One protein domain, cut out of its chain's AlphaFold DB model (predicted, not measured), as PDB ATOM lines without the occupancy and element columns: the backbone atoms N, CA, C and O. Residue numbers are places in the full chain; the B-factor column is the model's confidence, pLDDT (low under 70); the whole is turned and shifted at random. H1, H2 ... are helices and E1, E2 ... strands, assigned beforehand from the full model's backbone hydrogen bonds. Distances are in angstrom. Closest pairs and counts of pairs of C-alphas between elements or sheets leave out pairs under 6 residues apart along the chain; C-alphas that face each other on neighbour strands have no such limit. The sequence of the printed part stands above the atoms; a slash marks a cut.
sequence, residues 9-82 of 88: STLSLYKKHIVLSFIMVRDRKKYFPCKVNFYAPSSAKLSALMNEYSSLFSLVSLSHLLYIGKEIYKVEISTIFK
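Overview. This is residues 9 to 82 of the 88 residues of an uncharacterized protein of Porolithon onkodes (UniProt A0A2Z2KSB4). A strongly twisted three-stranded sheet has the long helix H3 over it, with short H1 and H2 near E1. The 74 printed residues hold three named strands, then three named helices, a mixed class; the sheet, E1 - E2 - E3, is antiparallel. It is only just compact, close to loose, radius of gyration 13.3 A, spanning 47 by 24 by 21 A.

Along the chain. Find C-alpha 9 at (41.915, -23.813, -37.617), where E1, residues 9 to 14, begins. E2 is 17 to 27, 30.8 A; E3 30 to 38; H1 44 to 52; H2 56 to 59; H3, 62 to 80, 27.0 A, ends at (25.055, -1.033, -39.032).

Arrangement. The strands form a meander, each the antiparallel neighbour of the one before: see N 10 and O 21, 2.8 A, and N 22 and O 34, 2.9 A. H1 and H3 make two layers with the sheet; the closest C-alphas of E3 and H3, Phe 38 and Gly 69, are 6.1 A apart. H2 only grazes the sheet. In H1 and H3 every O i to N i+4 pair is within hydrogen-bond range; H2 is too short for one.

Size, cuts and confidence. The farthest C-alphas, Lys 29 and Lys 82, are 47.2 A apart. The printed part has no cut; its links are tight. Residues 24 to 34, among others, are under pLDDT 70.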
ATOM      1  N   SER A   9      42.784 -24.952 -37.342       71.00
ATOM      2  CA  SER A   9      41.915 -23.813 -37.617       71.00
ATOM      3  C   SER A   9      42.664 -22.767 -38.422       71.00
ATOM      4  O   SER A   9      43.796 -22.420 -38.108       71.00
ATOM      5  N   THR A  10      42.018 -22.262 -39.460       72.25
ATOM      6  CA  THR A  10      42.551 -21.229 -40.340       72.25
ATOM      7  C   THR A  10      41.519 -20.136 -40.485       72.25
ATOM      8  O   THR A  10      40.333 -20.415 -40.683       72.25
ATOM      9  N   LEU A  11      41.977 -18.896 -40.467       74.12
ATOM     10  CA  LEU A  11      41.142 -17.749 -40.749       74.12
ATOM     11  C   LEU A  11      41.589 -17.122 -42.072       74.12
ATOM     12  O   LEU A  11      42.779 -16.955 -42.316       74.12
ATOM     13  N   SER A  12      40.635 -16.844 -42.956       74.88
ATOM     14  CA  SER A  12      40.893 -16.409 -44.332       74.88
ATOM     15  C   SER A  12      39.902 -15.337 -44.772       74.88
ATOM     16  O   SER A  12      38.808 -15.224 -44.220       74.88
ATOM     17  N   LEU A  13      40.274 -14.555 -45.783       73.31
ATOM     18  CA  LEU A  13      39.410 -13.561 -46.415       73.31
ATOM     19  C   LEU A  13      38.885 -14.090 -47.753       73.31
ATOM     20  O   LEU A  13      39.655 -14.503 -48.615       73.31
ATOM     21  N   TYR A  14      37.568 -14.047 -47.951       74.56
ATOM     22  CA  TYR A  14      36.919 -14.452 -49.198       74.56
ATOM     23  C   TYR A  14      35.843 -13.444 -49.598       74.56
ATOM     24  O   TYR A  14      34.879 -13.253 -48.866       74.56
ATOM     25  N   LYS A  15      35.986 -12.799 -50.765       73.62
ATOM     26  CA  LYS A  15      35.025 -11.797 -51.282       73.62
ATOM     27  C   LYS A  15      34.635 -10.719 -50.248       73.62
ATOM     28  O   LYS A  15      33.475 -10.340 -50.167       73.62
ATOM     29  N   LYS A  16      35.610 -10.215 -49.474       70.38
ATOM     30  CA  LYS A  16      35.429  -9.262 -48.349       70.38
ATOM     31  C   LYS A  16      34.733  -9.836 -47.103       70.38
ATOM     32  O   LYS A  16      34.373  -9.086 -46.205       70.38
ATOM     33  N   HIS A  17      34.564 -11.151 -47.019       71.38
ATOM     34  CA  HIS A  17      34.053 -11.838 -45.835       71.38
ATOM     35  C   HIS A  17      35.182 -12.535 -45.089       71.38
ATOM     36  O   HIS A  17      36.111 -13.056 -45.711       71.38
ATOM     37  N   ILE A  18      35.078 -12.581 -43.763       73.00
ATOM     38  CA  ILE A  18      36.044 -13.274 -42.918       73.00
ATOM     39  C   ILE A  18      35.520 -14.684 -42.667       73.00
ATOM     40  O   ILE A  18      34.436 -14.900 -42.133       73.00
ATOM     41  N   VAL A  19      36.292 -15.668 -43.098       74.50
ATOM     42  CA  VAL A  19      35.919 -17.077 -43.072       74.50
ATOM     43  C   VAL A  19      36.838 -17.802 -42.103       74.50
ATOM     44  O   VAL A  19      38.041 -17.912 -42.351       74.50
ATOM     45  N   LEU A  20      36.263 -18.324 -41.020       74.62
ATOM     46  CA  LEU A  20      36.934 -19.243 -40.111       74.62
ATOM     47  C   LEU A  20      36.615 -20.677 -40.542       74.62
ATOM     48  O   LEU A  20      35.478 -21.142 -40.455       74.62
ATOM     49  N   SER A  21      37.637 -21.394 -40.982       73.81
ATOM     50  CA  SER A  21      37.547 -22.822 -41.273       73.81
ATOM     51  C   SER A  21      38.291 -23.570 -40.182       73.81
ATOM     52  O   SER A  21      39.431 -23.226 -39.882       73.81
ATOM     53  N   PHE A  22      37.689 -24.595 -39.590       74.06
ATOM     54  CA  PHE A  22      38.414 -25.474 -38.684       74.06
ATOM     55  C   PHE A  22      38.008 -26.928 -38.870       74.06
ATOM     56  O   PHE A  22      36.861 -27.258 -39.161       74.06
ATOM     57  N   ILE A  23      38.978 -27.817 -38.721       70.12
ATOM     58  CA  ILE A  23      38.802 -29.252 -38.880       70.12
ATOM     59  C   ILE A  23      38.825 -29.858 -37.488       70.12
ATOM     60  O   ILE A  23      39.846 -29.814 -36.807       70.12
ATOM     61  N   MET A  24      37.693 -30.425 -37.073       67.12
ATOM     62  CA  MET A  24      37.629 -31.193 -35.837       67.12
ATOM     63  C   MET A  24      37.970 -32.652 -36.105       67.12
ATOM     64  O   MET A  24      37.357 -33.297 -36.962       67.12
ATOM     65  N   VAL A  25      38.907 -33.188 -35.326       62.88
ATOM     66  CA  VAL A  25      39.238 -34.617 -35.331       62.88
ATOM     67  C   VAL A  25      38.507 -35.272 -34.166       62.88
ATOM     68  O   VAL A  25      38.943 -35.196 -33.021       62.88
ATOM     69  N   ARG A  26      37.351 -35.884 -34.445       59.22
ATOM     70  CA  ARG A  26      36.521 -36.513 -33.398       59.22
ATOM     71  C   ARG A  26      37.012 -37.917 -33.034       59.22
ATOM     72  O   ARG A  26      36.826 -38.354 -31.907       59.22
ATOM     73  N   ASP A  27      37.659 -38.579 -33.987       62.59
ATOM     74  CA  ASP A  27      38.305 -39.884 -33.865       62.59
ATOM     75  C   ASP A  27      39.566 -39.864 -34.723       62.59
ATOM     76  O   ASP A  27      39.562 -39.193 -35.754       62.59
ATOM     77  N   ARG A  28      40.609 -40.629 -34.363       61.12
ATOM     78  CA  ARG A  28      41.955 -40.652 -34.999       61.12
ATOM     79  C   ARG A  28      41.984 -40.799 -36.542       61.12
ATOM     80  O   ARG A  28      43.062 -40.786 -37.121       61.12
ATOM     81  N   LYS A  29      40.833 -40.976 -37.204       59.19
ATOM     82  CA  LYS A  29      40.660 -41.076 -38.663       59.19
ATOM     83  C   LYS A  29      39.451 -40.312 -39.240       59.19
ATOM     84  O   LYS A  29      39.305 -40.286 -40.458       59.19
ATOM     85  N   LYS A  30      38.562 -39.722 -38.424       61.41
ATOM     86  CA  LYS A  30      37.366 -39.002 -38.909       61.41
ATOM     87  C   LYS A  30      37.516 -37.497 -38.703       61.41
ATOM     88  O   LYS A  30      37.376 -36.991 -37.588       61.41
ATOM     89  N   TYR A  31      37.762 -36.815 -39.817       64.44
ATOM     90  CA  TYR A  31      37.808 -35.363 -39.923       64.44
ATOM     91  C   TYR A  31      36.414 -34.830 -40.244       64.44
ATOM     92  O   TYR A  31      35.799 -35.245 -41.226       64.44
ATOM     93  N   PHE A  32      35.927 -33.899 -39.430       64.19
ATOM     94  CA  PHE A  32      34.722 -33.135 -39.726       64.19
ATOM     95  C   PHE A  32      35.133 -31.693 -40.025       64.19
ATOM     96  O   PHE A  32      35.469 -30.956 -39.092       64.19
ATOM     97  N   PRO A  33      35.150 -31.280 -41.306       67.12
ATOM     98  CA  PRO A  33      35.369 -29.884 -41.638       67.12
ATOM     99  C   PRO A  33      34.163 -29.080 -41.148       67.12
ATOM    100  O   PRO A  33      33.029 -29.306 -41.570       67.12
ATOM    101  N   CYS A  34      34.404 -28.146 -40.236       67.06
ATOM    102  CA  CYS A  34      33.430 -27.162 -39.807       67.06
ATOM    103  C   CYS A  34      33.836 -25.803 -40.378       67.06
ATOM    104  O   CYS A  34      34.998 -25.397 -40.324       67.06
ATOM    105  N   LYS A  35      32.873 -25.096 -40.959       70.81
ATOM    106  CA  LYS A  35      33.092 -23.771 -41.529       70.81
ATOM    107  C   LYS A  35      32.147 -22.793 -40.860       70.81
ATOM    108  O   LYS A  35      30.933 -22.967 -40.924       70.81
ATOM    109  N   VAL A  36      32.714 -21.765 -40.246       68.56
ATOM    110  CA  VAL A  36      31.979 -20.662 -39.632       68.56
ATOM    111  C   VAL A  36      32.311 -19.397 -40.407       68.56
ATOM    112  O   VAL A  36      33.466 -18.991 -40.519       68.56
ATOM    113  N   ASN A  37      31.287 -18.775 -40.978       66.06
ATOM    114  CA  ASN A  37      31.452 -17.542 -41.736       66.06
ATOM    115  C   ASN A  37      31.096 -16.356 -40.840       66.06
ATOM    116  O   ASN A  37      29.975 -16.284 -40.335       66.06
ATOM    117  N   PHE A  38      32.036 -15.426 -40.677       70.88
ATOM    118  CA  PHE A  38      31.801 -14.143 -40.029       70.88
ATOM    119  C   PHE A  38      31.609 -13.073 -41.105       70.88
ATOM    120  O   PHE A  38      32.484 -12.801 -41.934       70.88
ATOM    121  N   TYR A  39      30.426 -12.468 -41.117       65.19
ATOM    122  CA  TYR A  39      30.070 -11.466 -42.111       65.19
ATOM    123  C   TYR A  39      30.433 -10.076 -41.595       65.19
ATOM    124  O   TYR A  39      29.877  -9.625 -40.601       65.19
ATOM    125  N   ALA A  40      31.355  -9.415 -42.296       65.56
ATOM    126  CA  ALA A  40      31.710  -8.017 -42.076       65.56
ATOM    127  C   ALA A  40      31.740  -7.251 -43.419       65.56
ATOM    128  O   ALA A  40      32.817  -6.980 -43.950       65.56
ATOM    129  N   PRO A  41      30.577  -6.999 -44.055       57.84
ATOM    130  CA  PRO A  41      30.503  -6.377 -45.379       57.84
ATOM    131  C   PRO A  41      31.076  -4.952 -45.453       57.84
ATOM    132  O   PRO A  41      31.458  -4.526 -46.545       57.84
ATOM    133  N   SER A  42      31.141  -4.211 -44.340       59.22
ATOM    134  CA  SER A  42      31.383  -2.761 -44.376       59.22
ATOM    135  C   SER A  42      32.795  -2.293 -44.021       59.22
ATOM    136  O   SER A  42      33.097  -1.111 -44.187       59.22
ATOM    137  N   SER A  43      33.715  -3.167 -43.611       61.53
ATOM    138  CA  SER A  43      35.001  -2.695 -43.092       61.53
ATOM    139  C   SER A  43      36.188  -3.088 -43.969       61.53
ATOM    140  O   SER A  43      36.929  -4.032 -43.701       61.53
ATOM    141  N   ALA A  44      36.427  -2.282 -45.010       66.06
ATOM    142  CA  ALA A  44      37.678  -2.314 -45.775       66.06
ATOM    143  C   ALA A  44      38.913  -2.202 -44.856       66.06
ATOM    144  O   ALA A  44      39.946  -2.805 -45.134       66.06
ATOM    145  N   LYS A  45      38.781  -1.493 -43.724       66.88
ATOM    146  CA  LYS A  45      39.816  -1.382 -42.689       66.88
ATOM    147  C   LYS A  45      40.040  -2.696 -41.937       66.88
ATOM    148  O   LYS A  45      41.189  -3.078 -41.770       66.88
ATOM    149  N   LEU A  46      38.982  -3.412 -41.542       68.25
ATOM    150  CA  LEU A  46      39.097  -4.754 -40.956       68.25
ATOM    151  C   LEU A  46      39.712  -5.720 -41.957       68.25
ATOM    152  O   LEU A  46      40.614  -6.461 -41.601       68.25
ATOM    153  N   SER A  47      39.278  -5.690 -43.216       69.50
ATOM    154  CA  SER A  47      39.876  -6.544 -44.242       69.50
ATOM    155  C   SER A  47      41.369  -6.255 -44.438       69.50
ATOM    156  O   SER A  47      42.132  -7.196 -44.636       69.50
ATOM    157  N   ALA A  48      41.789  -4.987 -44.383       71.38
ATOM    158  CA  ALA A  48      43.196  -4.600 -44.478       71.38
ATOM    159  C   ALA A  48      44.001  -5.081 -43.261       71.38
ATOM    160  O   ALA A  48      45.007  -5.758 -43.442       71.38
ATOM    161  N   LEU A  49      43.501  -4.831 -42.045       70.25
ATOM    162  CA  LEU A  49      44.091  -5.323 -40.794       70.25
ATOM    163  C   LEU A  49      44.248  -6.848 -40.809       70.25
ATOM    164  O   LEU A  49      45.314  -7.381 -40.535       70.25
ATOM    165  N   MET A  50      43.201  -7.579 -41.180       73.31
ATOM    166  CA  MET A  50      43.249  -9.041 -41.180       73.31
ATOM    167  C   MET A  50      44.205  -9.599 -42.241       73.31
ATOM    168  O   MET A  50      44.811 -10.645 -42.017       73.31
ATOM    169  N   ASN A  51      44.373  -8.913 -43.375       73.31
ATOM    170  CA  ASN A  51      45.395  -9.273 -44.358       73.31
ATOM    171  C   ASN A  51      46.811  -9.020 -43.824       73.31
ATOM    172  O   ASN A  51      47.682  -9.870 -44.008       73.31
ATOM    173  N   GLU A  52      47.027  -7.898 -43.135       76.44
ATOM    174  CA  GLU A  52      48.311  -7.527 -42.528       76.44
ATOM    175  C   GLU A  52      48.770  -8.553 -41.481       76.44
ATOM    176  O   GLU A  52      49.925  -8.972 -41.483       76.44
ATOM    177  N   TYR A  53      47.846  -9.046 -40.652       71.44
ATOM    178  CA  TYR A  53      48.133 -10.015 -39.585       71.44
ATOM    179  C   TYR A  53      47.806 -11.470 -39.961       71.44
ATOM    180  O   TYR A  53      47.733 -12.342 -39.094       71.44
ATOM    181  N   SER A  54      47.621 -11.761 -41.252       70.94
ATOM    182  CA  SER A  54      47.151 -13.068 -41.738       70.94
ATOM    183  C   SER A  54      48.028 -14.251 -41.309       70.94
ATOM    184  O   SER A  54      47.511 -15.315 -40.966       70.94
ATOM    185  N   SER A  55      49.349 -14.060 -41.260       68.75
ATOM    186  CA  SER A  55      50.313 -15.077 -40.824       68.75
ATOM    187  C   SER A  55      50.176 -15.431 -39.340       68.75
ATOM    188  O   SER A  55      50.317 -16.600 -38.975       68.75
ATOM    189  N   LEU A  56      49.825 -14.460 -38.491       68.25
ATOM    190  CA  LEU A  56      49.655 -14.676 -37.054       68.25
ATOM    191  C   LEU A  56      48.454 -15.574 -36.761       68.25
ATOM    192  O   LEU A  56      48.523 -16.389 -35.849       68.25
ATOM    193  N   PHE A  57      47.384 -15.506 -37.557       68.50
ATOM    194  CA  PHE A  57      46.188 -16.324 -37.318       68.50
ATOM    195  C   PHE A  57      46.420 -17.827 -37.485       68.50
ATOM    196  O   PHE A  57      45.660 -18.613 -36.926       68.50
ATOM    197  N   SER A  58      47.470 -18.237 -38.203       66.56
ATOM    198  CA  SER A  58      47.862 -19.650 -38.313       66.56
ATOM    199  C   SER A  58      48.483 -20.216 -37.027       66.56
ATOM    200  O   SER A  58      48.542 -21.431 -36.860       66.56
ATOM    201  N   LEU A  59      48.907 -19.340 -36.108       70.00
ATOM    202  CA  LEU A  59      49.565 -19.683 -34.841       70.00
ATOM    203  C   LEU A  59      48.622 -19.575 -33.633       70.00
ATOM    204  O   LEU A  59      49.029 -19.793 -32.493       70.00
ATOM    205  N   VAL A  60      47.363 -19.203 -33.865       70.69
ATOM    206  CA  VAL A  60      46.398 -18.854 -32.823       70.69
ATOM    207  C   VAL A  60      45.433 -20.019 -32.594       70.69
ATOM    208  O   VAL A  60      44.936 -20.628 -33.539       70.69
ATOM    209  N   SER A  61      45.140 -20.331 -31.327       76.94
ATOM    210  CA  SER A  61      44.214 -21.421 -30.995       76.94
ATOM    211  C   SER A  61      42.775 -21.117 -31.435       76.94
ATOM    212  O   SER A  61      42.359 -19.958 -31.515       76.94
ATOM    213  N   LEU A  62      41.973 -22.162 -31.662       74.44
ATOM    214  CA  LEU A  62      40.577 -22.029 -32.101       74.44
ATOM    215  C   LEU A  62      39.754 -21.079 -31.214       74.44
ATOM    216  O   LEU A  62      38.993 -20.265 -31.731       74.44
ATOM    217  N   SER A  63      39.923 -21.144 -29.890       78.25
ATOM    218  CA  SER A  63      39.200 -20.281 -28.945       78.25
ATOM    219  C   SER A  63      39.467 -18.794 -29.192       78.25
ATOM    220  O   SER A  63      38.542 -17.986 -29.157       78.25
ATOM    221  N   HIS A  64      40.715 -18.434 -29.494       79.00
ATOM    222  CA  HIS A  64      41.082 -17.059 -29.819       79.00
ATOM    223  C   HIS A  64      40.531 -16.634 -31.182       79.00
ATOM    224  O   HIS A  64      40.029 -15.522 -31.313       79.00
ATOM    225  N   LEU A  65      40.552 -17.518 -32.186       75.69
ATOM    226  CA  LEU A  65      39.945 -17.223 -33.488       75.69
ATOM    227  C   LEU A  65      38.429 -17.011 -33.378       75.69
ATOM    228  O   LEU A  65      37.884 -16.120 -34.027       75.69
ATOM    229  N   LEU A  66      37.748 -17.785 -32.527       78.69
ATOM    230  CA  LEU A  66      36.328 -17.595 -32.221       78.69
ATOM    231  C   LEU A  66      36.070 -16.266 -31.499       78.69
ATOM    232  O   LEU A  66      35.105 -15.579 -31.832       78.69
ATOM    233  N   TYR A  67      36.933 -15.883 -30.551       83.50
ATOM    234  CA  TYR A  67      36.860 -14.576 -29.893       83.50
ATOM    235  C   TYR A  67      37.012 -13.435 -30.904       83.50
ATOM    236  O   TYR A  67      36.147 -12.566 -30.979       83.50
ATOM    237  N   ILE A  68      38.047 -13.484 -31.750       79.06
ATOM    238  CA  ILE A  68      38.282 -12.489 -32.804       79.06
ATOM    239  C   ILE A  68      37.070 -12.401 -33.739       79.06
ATOM    240  O   ILE A  68      36.557 -11.311 -33.976       79.06
ATOM    241  N   GLY A  69      36.555 -13.538 -34.218       77.00
ATOM    242  CA  GLY A  69      35.364 -13.575 -35.070       77.00
ATOM    243  C   GLY A  69      34.129 -12.943 -34.414       77.00
ATOM    244  O   GLY A  69      33.402 -12.186 -35.060       77.00
ATOM    245  N   LYS A  70      33.917 -13.192 -33.115       81.19
ATOM    246  CA  LYS A  70      32.842 -12.572 -32.326       81.19
ATOM    247  C   LYS A  70      33.011 -11.055 -32.221       81.19
ATOM    248  O   LYS A  70      32.033 -10.336 -32.416       81.19
ATOM    249  N   GLU A  71      34.215 -10.564 -31.932       83.31
ATOM    250  CA  GLU A  71      34.469  -9.122 -31.822       83.31
ATOM    251  C   GLU A  71      34.301  -8.409 -33.167       83.31
ATOM    252  O   GLU A  71      33.653  -7.368 -33.233       83.31
ATOM    253  N   ILE A  72      34.762  -9.019 -34.262       78.19
ATOM    254  CA  ILE A  72      34.528  -8.528 -35.628       78.19
ATOM    255  C   ILE A  72      33.029  -8.405 -35.912       78.19
ATOM    256  O   ILE A  72      32.570  -7.376 -36.407       78.19
ATOM    257  N   TYR A  73      32.255  -9.442 -35.579       77.75
ATOM    258  CA  TYR A  73      30.808  -9.431 -35.774       77.75
ATOM    259  C   TYR A  73      30.129  -8.322 -34.958       77.75
ATOM    260  O   TYR A  73      29.279  -7.604 -35.482       77.75
ATOM    261  N   LYS A  74      30.532  -8.124 -33.696       83.00
ATOM    262  CA  LYS A  74      30.032  -7.013 -32.871       83.00
ATOM    263  C   LYS A  74      30.342  -5.653 -33.499       83.00
ATOM    264  O   LYS A  74      29.448  -4.815 -33.550       83.00
ATOM    265  N   VAL A  75      31.567  -5.435 -33.987       81.19
ATOM    266  CA  VAL A  75      31.967  -4.180 -34.655       81.19
ATOM    267  C   VAL A  75      31.099  -3.907 -35.883       81.19
ATOM    268  O   VAL A  75      30.645  -2.776 -36.083       81.19
ATOM    269  N   GLU A  76      30.831  -4.933 -36.691       77.00
ATOM    270  CA  GLU A  76      29.960  -4.810 -37.862       77.00
ATOM    271  C   GLU A  76      28.537  -4.404 -37.455       77.00
ATOM    272  O   GLU A  76      27.987  -3.437 -37.979       77.00
ATOM    273  N   ILE A  77      27.964  -5.094 -36.465       81.56
ATOM    274  CA  ILE A  77      26.639  -4.785 -35.918       81.56
ATOM    275  C   ILE A  77      26.599  -3.348 -35.383       81.56
ATOM    276  O   ILE A  77      25.699  -2.587 -35.739       81.56
ATOM    277  N   SER A  78      27.599  -2.928 -34.605       84.88
ATOM    278  CA  SER A  78      27.703  -1.550 -34.115       84.88
ATOM    279  C   SER A  78      27.737  -0.534 -35.261       84.88
ATOM    280  O   SER A  78      27.088   0.506 -35.170       84.88
ATOM    281  N   THR A  79      28.416  -0.849 -36.366       81.62
ATOM    282  CA  THR A  79      28.475   0.015 -37.554       81.62
ATOM    283  C   THR A  79      27.107   0.130 -38.234       81.62
ATOM    284  O   THR A  79      26.662   1.244 -38.516       81.62
ATOM    285  N   ILE A  80      26.403  -0.991 -38.434       81.19
ATOM    286  CA  ILE A  80      25.055  -1.033 -39.032       81.19
ATOM    287  C   ILE A  80      24.064  -0.199 -38.210       81.19
ATOM    288  O   ILE A  80      23.306   0.596 -38.766       81.19
ATOM    289  N   PHE A  81      24.098  -0.336 -36.883       87.12
ATOM    290  CA  PHE A  81      23.199   0.384 -35.979       87.12
ATOM    291  C   PHE A  81      23.691   1.786 -35.588       87.12
ATOM    292  O   PHE A  81      23.028   2.456 -34.799       87.12
ATOM    293  N   LYS A  82      24.832   2.251 -36.124       84.25
ATOM    294  CA  LYS A  82      25.478   3.529 -35.756       84.25
ATOM    295  C   LYS A  82      25.708   3.676 -34.243       84.25
ATOM    296  O   LYS A  82      25.608   4.768 -33.685       84.25
TER     297      LYS A  82